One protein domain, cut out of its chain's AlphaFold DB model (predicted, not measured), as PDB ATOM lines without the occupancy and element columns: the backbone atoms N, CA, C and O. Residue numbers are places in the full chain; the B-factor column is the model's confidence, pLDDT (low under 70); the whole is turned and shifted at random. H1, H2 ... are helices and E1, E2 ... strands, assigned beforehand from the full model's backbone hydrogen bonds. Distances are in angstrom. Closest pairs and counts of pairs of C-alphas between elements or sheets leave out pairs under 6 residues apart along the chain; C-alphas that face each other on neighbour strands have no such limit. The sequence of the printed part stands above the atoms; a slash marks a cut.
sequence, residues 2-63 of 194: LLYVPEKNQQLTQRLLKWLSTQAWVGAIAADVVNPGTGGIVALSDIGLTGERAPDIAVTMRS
ATOM      1  N   LEU A   2       1.892 -27.637  -0.305       95.38
ATOM      2  CA  LEU A   2       3.342 -27.517  -0.465       95.38
ATOM      3  C   LEU A   2       3.685 -26.039  -0.677       95.38
ATOM      4  O   LEU A   2       3.025 -25.384  -1.484       95.38
ATOM      5  N   LEU A   3       4.670 -25.518   0.048       95.94
ATOM      6  CA  LEU A   3       5.102 -24.125  -0.033       95.94
ATOM      7  C   LEU A   3       6.581 -24.067  -0.425       95.94
ATOM      8  O   LEU A   3       7.407 -24.771   0.156       95.94
ATOM      9  N   TYR A   4       6.885 -23.195  -1.384       96.25
ATOM     10  CA  TYR A   4       8.235 -22.910  -1.862       96.25
ATOM     11  C   TYR A   4       8.563 -21.462  -1.518       96.25
ATOM     12  O   TYR A   4       7.822 -20.543  -1.882       96.25
ATOM     13  N   VAL A   5       9.638 -21.261  -0.771       95.12
ATOM     14  CA  VAL A   5      10.050 -19.959  -0.262       95.12
ATOM     15  C   VAL A   5      11.016 -19.334  -1.271       95.12
ATOM     16  O   VAL A   5      12.053 -19.930  -1.568       95.12
ATOM     17  N   PRO A   6      10.721 -18.127  -1.793       94.19
ATOM     18  CA  PRO A   6      11.620 -17.437  -2.709       94.19
ATOM     19  C   PRO A   6      13.034 -17.349  -2.135       94.19
ATOM     20  O   PRO A   6      13.215 -17.007  -0.962       94.19
ATOM     21  N   GLU A   7      14.023 -17.695  -2.962       93.12
ATOM     22  CA  GLU A   7      15.451 -17.624  -2.621       93.12
ATOM     23  C   GLU A   7      15.842 -18.411  -1.352       93.12
ATOM     24  O   GLU A   7      16.897 -18.166  -0.770       93.12
ATOM     25  N   LYS A   8      15.002 -19.358  -0.898       89.19
ATOM     26  CA  LYS A   8      15.194 -20.118   0.353       89.19
ATOM     27  C   LYS A   8      15.411 -19.222   1.583       89.19
ATOM     28  O   LYS A   8      16.192 -19.547   2.483       89.19
ATOM     29  N   ASN A   9      14.724 -18.077   1.626       94.12
ATOM     30  CA  ASN A   9      14.871 -17.089   2.694       94.12
ATOM     31  C   ASN A   9      14.484 -17.661   4.075       94.12
ATOM     32  O   ASN A   9      13.308 -17.781   4.417       94.12
ATOM     33  N   GLN A  10      15.491 -17.933   4.909       91.00
ATOM     34  CA  GLN A  10      15.331 -18.566   6.225       91.00
ATOM     35  C   GLN A  10      14.453 -17.763   7.196       91.00
ATOM     36  O   GLN A  10      13.658 -18.341   7.939       91.00
ATOM     37  N   GLN A  11      14.551 -16.430   7.180       91.50
ATOM     38  CA  GLN A  11      13.741 -15.580   8.058       91.50
ATOM     39  C   GLN A  11      12.261 -15.637   7.668       91.50
ATOM     40  O   GLN A  11      11.386 -15.671   8.538       91.50
ATOM     41  N   LEU A  12      11.969 -15.670   6.364       93.56
ATOM     42  CA  LEU A  12      10.608 -15.847   5.866       93.56
ATOM     43  C   LEU A  12      10.072 -17.234   6.236       93.56
ATOM     44  O   LEU A  12       8.965 -17.318   6.765       93.56
ATOM     45  N   THR A  13      10.865 -18.293   6.053       93.75
ATOM     46  CA  THR A  13      10.494 -19.662   6.445       93.75
ATOM     47  C   THR A  13      10.132 -19.741   7.928       93.75
ATOM     48  O   THR A  13       9.050 -20.213   8.269       93.75
ATOM     49  N   GLN A  14      10.966 -19.205   8.825       91.81
ATOM     50  CA  GLN A  14      10.689 -19.200  10.269       91.81
ATOM     51  C   GLN A  14       9.407 -18.428  10.622       91.81
ATOM     52  O   GLN A  14       8.597 -18.886  11.432       91.81
ATOM     53  N   ARG A  15       9.181 -17.269   9.990       92.56
ATOM     54  CA  ARG A  15       7.946 -16.488  10.181       92.56
ATOM     55  C   ARG A  15       6.711 -17.251   9.703       92.56
ATOM     56  O   ARG A  15       5.694 -17.230  10.398       92.56
ATOM     57  N   LEU A  16       6.803 -17.925   8.555       94.38
ATOM     58  CA  LEU A  16       5.727 -18.751   8.009       94.38
ATOM     59  C   LEU A  16       5.428 -19.945   8.911       94.38
ATOM     60  O   LEU A  16       4.268 -20.156   9.239       94.38
ATOM     61  N   LEU A  17       6.444 -20.677   9.371       93.75
ATOM     62  CA  LEU A  17       6.268 -21.804  10.293       93.75
ATOM     63  C   LEU A  17       5.586 -21.370  11.592       93.75
ATOM     64  O   LEU A  17       4.623 -22.003  12.030       93.75
ATOM     65  N   LYS A  18       6.014 -20.239  12.166       92.50
ATOM     66  CA  LYS A  18       5.370 -19.671  13.353       92.50
ATOM     67  C   LYS A  18       3.905 -19.326  13.090       92.50
ATOM     68  O   LYS A  18       3.055 -19.678  13.902       92.50
ATOM     69  N   TRP A  19       3.597 -18.679  11.967       94.62
ATOM     70  CA  TRP A  19       2.217 -18.345  11.610       94.62
ATOM     71  C   TRP A  19       1.362 -19.592  11.342       94.62
ATOM     72  O   TRP A  19       0.266 -19.691  11.882       94.62
ATOM     73  N   LEU A  20       1.868 -20.567  10.581       94.50
ATOM     74  CA  LEU A  20       1.177 -21.827  10.285       94.50
ATOM     75  C   LEU A  20       0.857 -22.602  11.564       94.50
ATOM     76  O   LEU A  20      -0.259 -23.093  11.713       94.50
ATOM     77  N   SER A  21       1.790 -22.646  12.519       91.06
ATOM     78  CA  SER A  21       1.601 -23.367  13.784       91.06
ATOM     79  C   SER A  21       0.453 -22.831  14.652       91.06
ATOM     80  O   SER A  21       0.013 -23.520  15.570       91.06
ATOM     81  N   THR A  22      -0.054 -21.621  14.377       92.06
ATOM     82  CA  THR A  22      -1.185 -21.027  15.109       92.06
ATOM     83  C   THR A  22      -2.518 -21.126  14.367       92.06
ATOM     84  O   THR A  22      -3.541 -20.691  14.898       92.06
ATOM     85  N   GLN A  23      -2.544 -21.687  13.155       94.00
ATOM     86  CA  GLN A  23      -3.763 -21.750  12.356       94.00
ATOM     87  C   GLN A  23      -4.605 -22.984  12.693       94.00
ATOM     88  O   GLN A  23      -4.127 -24.115  12.649       94.00
ATOM     89  N   ALA A  24      -5.903 -22.781  12.939       92.12
ATOM     90  CA  ALA A  24      -6.824 -23.867  13.283       92.12
ATOM     91  C   ALA A  24      -6.964 -24.927  12.174       92.12
ATOM     92  O   ALA A  24      -7.193 -26.096  12.465       92.12
ATOM     93  N   TRP A  25      -6.799 -24.548  10.906       92.19
ATOM     94  CA  TRP A  25      -6.911 -25.457   9.761       92.19
ATOM     95  C   TRP A  25      -5.630 -26.254   9.476       92.19
ATOM     96  O   TRP A  25      -5.664 -27.166   8.651       92.19
ATOM     97  N   VAL A  26      -4.508 -25.938  10.129       92.12
ATOM     98  CA  VAL A  26      -3.246 -26.669   9.954       92.12
ATOM     99  C   VAL A  26      -3.269 -27.939  10.793       92.12
ATOM    100  O   VAL A  26      -3.549 -27.871  11.988       92.12
ATOM    101  N   GLY A  27      -2.985 -29.083  10.167       90.50
ATOM    102  CA  GLY A  27      -2.805 -30.378  10.824       90.50
ATOM    103  C   GLY A  27      -1.363 -30.559  11.290       90.50
ATOM    104  O   GLY A  27      -1.014 -30.150  12.394       90.50
ATOM    105  N   ALA A  28      -0.525 -31.143  10.432       91.75
ATOM    106  CA  ALA A  28       0.908 -31.310  10.653       91.75
ATOM    107  C   ALA A  28       1.741 -30.485   9.675       91.75
ATOM    108  O   ALA A  28       1.285 -30.128   8.584       91.75
ATOM    109  N   ILE A  29       2.979 -30.200  10.076       93.69
ATOM    110  CA  ILE A  29       3.943 -29.419   9.307       93.69
ATOM    111  C   ILE A  29       5.242 -30.219   9.201       93.69
ATOM    112  O   ILE A  29       5.733 -30.725  10.208       93.69
ATOM    113  N   ALA A  30       5.807 -30.294   7.999       93.94
ATOM    114  CA  ALA A  30       7.148 -30.809   7.756       93.94
ATOM    115  C   ALA A  30       8.003 -29.745   7.065       93.94
ATOM    116  O   ALA A  30       7.535 -29.096   6.127       93.94
ATOM    117  N   ALA A  31       9.226 -29.544   7.545       93.69
ATOM    118  CA  ALA A  31      10.192 -28.608   6.984       93.69
ATOM    119  C   ALA A  31      11.594 -28.910   7.525       93.69
ATOM    120  O   ALA A  31      11.751 -29.224   8.706       93.69
ATOM    121  N   ASP A  32      12.619 -28.712   6.699       87.88
ATOM    122  CA  ASP A  32      14.016 -28.908   7.098       87.88
ATOM    123  C   ASP A  32      14.617 -27.576   7.585       87.88
ATOM    124  O   ASP A  32      15.366 -26.899   6.878       87.88
ATOM    125  N   VAL A  33      14.242 -27.163   8.802       79.56
ATOM    126  CA  VAL A  33      14.684 -25.896   9.418       79.56
ATOM    127  C   VAL A  33      15.400 -26.144  10.739       79.56
ATOM    128  O   VAL A  33      14.885 -26.810  11.635       79.56
ATOM    129  N   VAL A  34      16.578 -25.538  10.897       71.75
ATOM    130  CA  VAL A  34      17.341 -25.571  12.150       71.75
ATOM    131  C   VAL A  34      16.644 -24.706  13.199       71.75
ATOM    132  O   VAL A  34      16.426 -23.516  12.975       71.75
ATOM    133  N   ASN A  35      16.342 -25.290  14.364       62.69
ATOM    134  CA  ASN A  35      15.745 -24.613  15.521       62.69
ATOM    135  C   ASN A  35      14.511 -23.764  15.155       62.69
ATOM    136  O   ASN A  35      14.538 -22.542  15.314       62.69
ATOM    137  N   PRO A  36      13.405 -24.381  14.700       65.19
ATOM    138  CA  PRO A  36      12.252 -23.648  14.176       65.19
ATOM    139  C   PRO A  36      11.558 -22.739  15.209       65.19
ATOM    140  O   PRO A  36      10.706 -21.931  14.848       65.19
ATOM    141  N   GLY A  37      11.898 -22.852  16.500       63.59
ATOM    142  CA  GLY A  37      11.294 -22.063  17.578       63.59
ATOM    143  C   GLY A  37       9.846 -22.461  17.892       63.59
ATOM    144  O   GLY A  37       9.221 -21.864  18.769       63.59
ATOM    145  N   THR A  38       9.325 -23.477  17.203       68.19
ATOM    146  CA  THR A  38       7.997 -24.069  17.364       68.19
ATOM    147  C   THR A  38       8.118 -25.593  17.391       68.19
ATOM    148  O   THR A  38       8.858 -26.183  16.608       68.19
ATOM    149  N   GLY A  39       7.426 -26.239  18.333       74.12
ATOM    150  CA  GLY A  39       7.359 -27.703  18.398       74.12
ATOM    151  C   GLY A  39       6.432 -28.277  17.322       74.12
ATOM    152  O   GLY A  39       5.611 -27.551  16.764       74.12
ATOM    153  N   GLY A  40       6.544 -29.580  17.053       80.00
ATOM    154  CA  GLY A  40       5.648 -30.270  16.119       80.00
ATOM    155  C   GLY A  40       5.948 -30.021  14.638       80.00
ATOM    156  O   GLY A  40       5.038 -30.044  13.817       80.00
ATOM    157  N   ILE A  41       7.206 -29.761  14.286       88.50
ATOM    158  CA  ILE A  41       7.659 -29.747  12.891       88.50
ATOM    159  C   ILE A  41       8.592 -30.933  12.701       88.50
ATOM    160  O   ILE A  41       9.505 -31.137  13.500       88.50
ATOM    161  N   VAL A  42       8.327 -31.714  11.664       89.38
ATOM    162  CA  VAL A  42       9.055 -32.946  11.335       89.38
ATOM    163  C   VAL A  42       9.903 -32.741  10.080       89.38
ATOM    164  O   VAL A  42       9.678 -31.772   9.348       89.38
ATOM    165  N   ALA A  43      10.872 -33.615   9.814       91.00
ATOM    166  CA  ALA A  43      11.695 -33.473   8.615       91.00
ATOM    167  C   ALA A  43      10.904 -33.870   7.359       91.00
ATOM    168  O   ALA A  43      10.004 -34.716   7.409       91.00
ATOM    169  N   LEU A  44      11.255 -33.309   6.202       93.88
ATOM    170  CA  LEU A  44      10.643 -33.720   4.928       93.88
ATOM    171  C   LEU A  44      10.978 -35.179   4.582       93.88
ATOM    172  O   LEU A  44      10.161 -35.886   3.984       93.88
ATOM    173  N   SER A  45      12.151 -35.652   5.009       92.31
ATOM    174  CA  SER A  45      12.559 -37.058   4.911       92.31
ATOM    175  C   SER A  45      11.647 -37.993   5.701       92.31
ATOM    176  O   SER A  45      11.392 -39.115   5.261       92.31
ATOM    177  N   ASP A  46      11.072 -37.531   6.812       90.25
ATOM    178  CA  ASP A  46      10.172 -38.354   7.611       90.25
ATOM    179  C   ASP A  46       8.851 -38.649   6.894       90.25
ATOM    180  O   ASP A  46       8.156 -39.594   7.250       90.25
ATOM    181  N   ILE A  47       8.498 -37.889   5.863       91.88
ATOM    182  CA  ILE A  47       7.259 -38.093   5.102       91.88
ATOM    183  C   ILE A  47       7.517 -38.453   3.636       91.88
ATOM    184  O   ILE A  47       6.595 -38.417   2.826       91.88
ATOM    185  N   GLY A  48       8.761 -38.799   3.289       91.56
ATOM    186  CA  GLY A  48       9.132 -39.205   1.932       91.56
ATOM    187  C   GLY A  48       9.081 -38.073   0.901       91.56
ATOM    188  O   GLY A  48       8.928 -38.344  -0.285       91.56
ATOM    189  N   LEU A  49       9.199 -36.807   1.323       93.75
ATOM    190  CA  LEU A  49       9.159 -35.635   0.434       93.75
ATOM    191  C   LEU A  49      10.541 -35.007   0.194       93.75
ATOM    192  O   LEU A  49      10.655 -33.794   0.032       93.75
ATOM    193  N   THR A  50      11.595 -35.822   0.152       92.06
ATOM    194  CA  THR A  50      12.935 -35.366  -0.258       92.06
ATOM    195  C   THR A  50      13.119 -35.476  -1.773       92.06
ATOM    196  O   THR A  50      12.419 -36.227  -2.448       92.06
ATOM    197  N   GLY A  51      14.061 -34.707  -2.321       92.88
ATOM    198  CA  GLY A  51      14.424 -34.749  -3.738       92.88
ATOM    199  C   GLY A  51      14.529 -33.367  -4.372       92.88
ATOM    200  O   GLY A  51      14.326 -32.344  -3.726       92.88
ATOM    201  N   GLU A  52      14.832 -33.336  -5.668       93.81
ATOM    202  CA  GLU A  52      15.062 -32.094  -6.424       93.81
ATOM    203  C   GLU A  52      13.856 -31.141  -6.404       93.81
ATOM    204  O   GLU A  52      14.011 -29.923  -6.398       93.81
ATOM    205  N   ARG A  53      12.644 -31.703  -6.348       94.38
ATOM    206  CA  ARG A  53      11.373 -30.964  -6.314       94.38
ATOM    207  C   ARG A  53      10.777 -30.868  -4.907       94.38
ATOM    208  O   ARG A  53       9.580 -30.622  -4.779       94.38
ATOM    209  N   ALA A  54      11.570 -31.127  -3.867       95.31
ATOM    210  CA  ALA A  54      11.097 -31.032  -2.493       95.31
ATOM    211  C   ALA A  54      10.613 -29.602  -2.181       95.31
ATOM    212  O   ALA A  54      11.251 -28.635  -2.611       95.31
ATOM    213  N   PRO A  55       9.497 -29.448  -1.449       96.19
ATOM    214  CA  PRO A  55       9.073 -28.146  -0.953       96.19
ATOM    215  C   PRO A  55      10.014 -27.658   0.151       96.19
ATOM    216  O   PRO A  55      10.731 -28.448   0.752       96.19
ATOM    217  N   ASP A  56       9.940 -26.376   0.498       95.44
ATOM    218  CA  ASP A  56      10.580 -25.888   1.727       95.44
ATOM    219  C   ASP A  56       9.713 -26.199   2.959       95.44
ATOM    220  O   ASP A  56      10.227 -26.419   4.056       95.44
ATOM    221  N   ILE A  57       8.382 -26.211   2.787       95.94
ATOM    222  CA  ILE A  57       7.413 -26.545   3.837       95.94
ATOM    223  C   ILE A  57       6.276 -27.387   3.244       95.94
ATOM    224  O   ILE A  57       5.640 -26.995   2.261       95.94
ATOM    225  N   ALA A  58       5.952 -28.508   3.884       95.56
ATOM    226  CA  ALA A  58       4.748 -29.290   3.629       95.56
ATOM    227  C   ALA A  58       3.772 -29.178   4.807       95.56
ATOM    228  O   ALA A  58       4.166 -29.205   5.969       95.56
ATOM    229  N   VAL A  59       2.483 -29.054   4.500       94.19
ATOM    230  CA  VAL A  59       1.411 -28.888   5.488       94.19
ATOM    231  C   VAL A  59       0.237 -29.793   5.139       94.19
ATOM    232  O   VAL A  59      -0.284 -29.718   4.019       94.19
ATOM    233  N   THR A  60      -0.227 -30.607   6.085       93.06
ATOM    234  CA  THR A  60      -1.519 -31.300   5.965       93.06
ATOM    235  C   THR A  60      -2.644 -30.418   6.487       93.06
ATOM    236  O   THR A  60      -2.460 -29.611   7.400       93.06
ATOM    237  N   MET A  61      -3.827 -30.542   5.887       92.19
ATOM    238  CA  MET A  61      -5.021 -29.918   6.452       92.19
ATOM    239  C   MET A  61      -5.436 -30.684   7.708       92.19
ATOM    240  O   MET A  61      -5.330 -31.912   7.753       92.19
ATOM    241  N   ARG A  62      -5.899 -29.964   8.733       91.00
ATOM    242  CA  ARG A  62      -6.405 -30.575   9.962       91.00
ATOM    243  C   ARG A  62      -7.599 -31.452   9.633       91.00
ATOM    244  O   ARG A  62      -8.525 -31.019   8.952       91.00
ATOM    245  N   SER A  63      -7.578 -32.660  10.168       89.56
ATOM    246  CA  SER A  63      -8.674 -33.606  10.093       89.56
ATOM    247  C   SER A  63      -8.837 -34.244  11.464       89.56
ATOM    248  O   SER A  63      -7.854 -34.662  12.076       89.56
TER     249      SER A  63
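AT A GLANCE: This is residues 2 to 63 of the 194 residues of an uncharacterized protein of Dehalococcoidia bacterium (UniProt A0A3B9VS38). Look for a small two-stranded antiparallel ribbon, E1 beside E2, with helix H1 over one face and the short helix H2 near the end where E1 stops and E2 starts. Short pairings widen the ribbon: residues 2 to 3 pair antiparallel with E2, residues 41 to 42 parallel with E1, the latter at the return of the long loop 31 to 43. The 62 printed residues run H1, E1, H2, E2; the class is mixed, helices and strands, with under half of the residues in named elements. The whole is compact, with a radius of gyration of the C-alphas of 10.9 A, and rounded, spanning 30 by 25 by 18 A.

HOW THE PARTS SIT: Start at residues 2 to 3, which pair with residues 57 to 58 of E2, residues 57 to 61. Next comes H1, residues 10 to 20; its closest C-alpha pair with E2 is Thr 13 and Ile 57, 8.0 A. Every O i to N i+4 pair in H1 is within hydrogen-bond range. E1, residues 26 to 30, is antiparallel to E2 at 152 degrees, with N 30 and O 58 at 2.8 A and N 27 and O 60 at 2.9 A. H2, residues 44 to 47, is too short for an O i to N i+4 pair, but its one O i to N i+3 pair is within range. Its closest C-alpha pair with E1 is Ala 30 and Leu 44, 5.4 A. H1 and H2 are apart.

IN THESE COORDINATES: Find C-alpha 10 at (15.331, -18.566, 6.225); from there H1 runs 15.1 A to residue 20. E1 covers 11.4 A from residue 26 to 30, and H2 5.5 A from 44 to 47. E2 covers 13.1 A from residue 57 to C-alpha 61 at (-5.021, -29.918, 6.452).

THE WHOLE: The C-alphas of Glu 7 and Ser 63 are the two farthest apart, 31.6 A. The printed part has no cut; the link E1 to H2 is long, and residues 35 to 38 within it have pLDDT under 70.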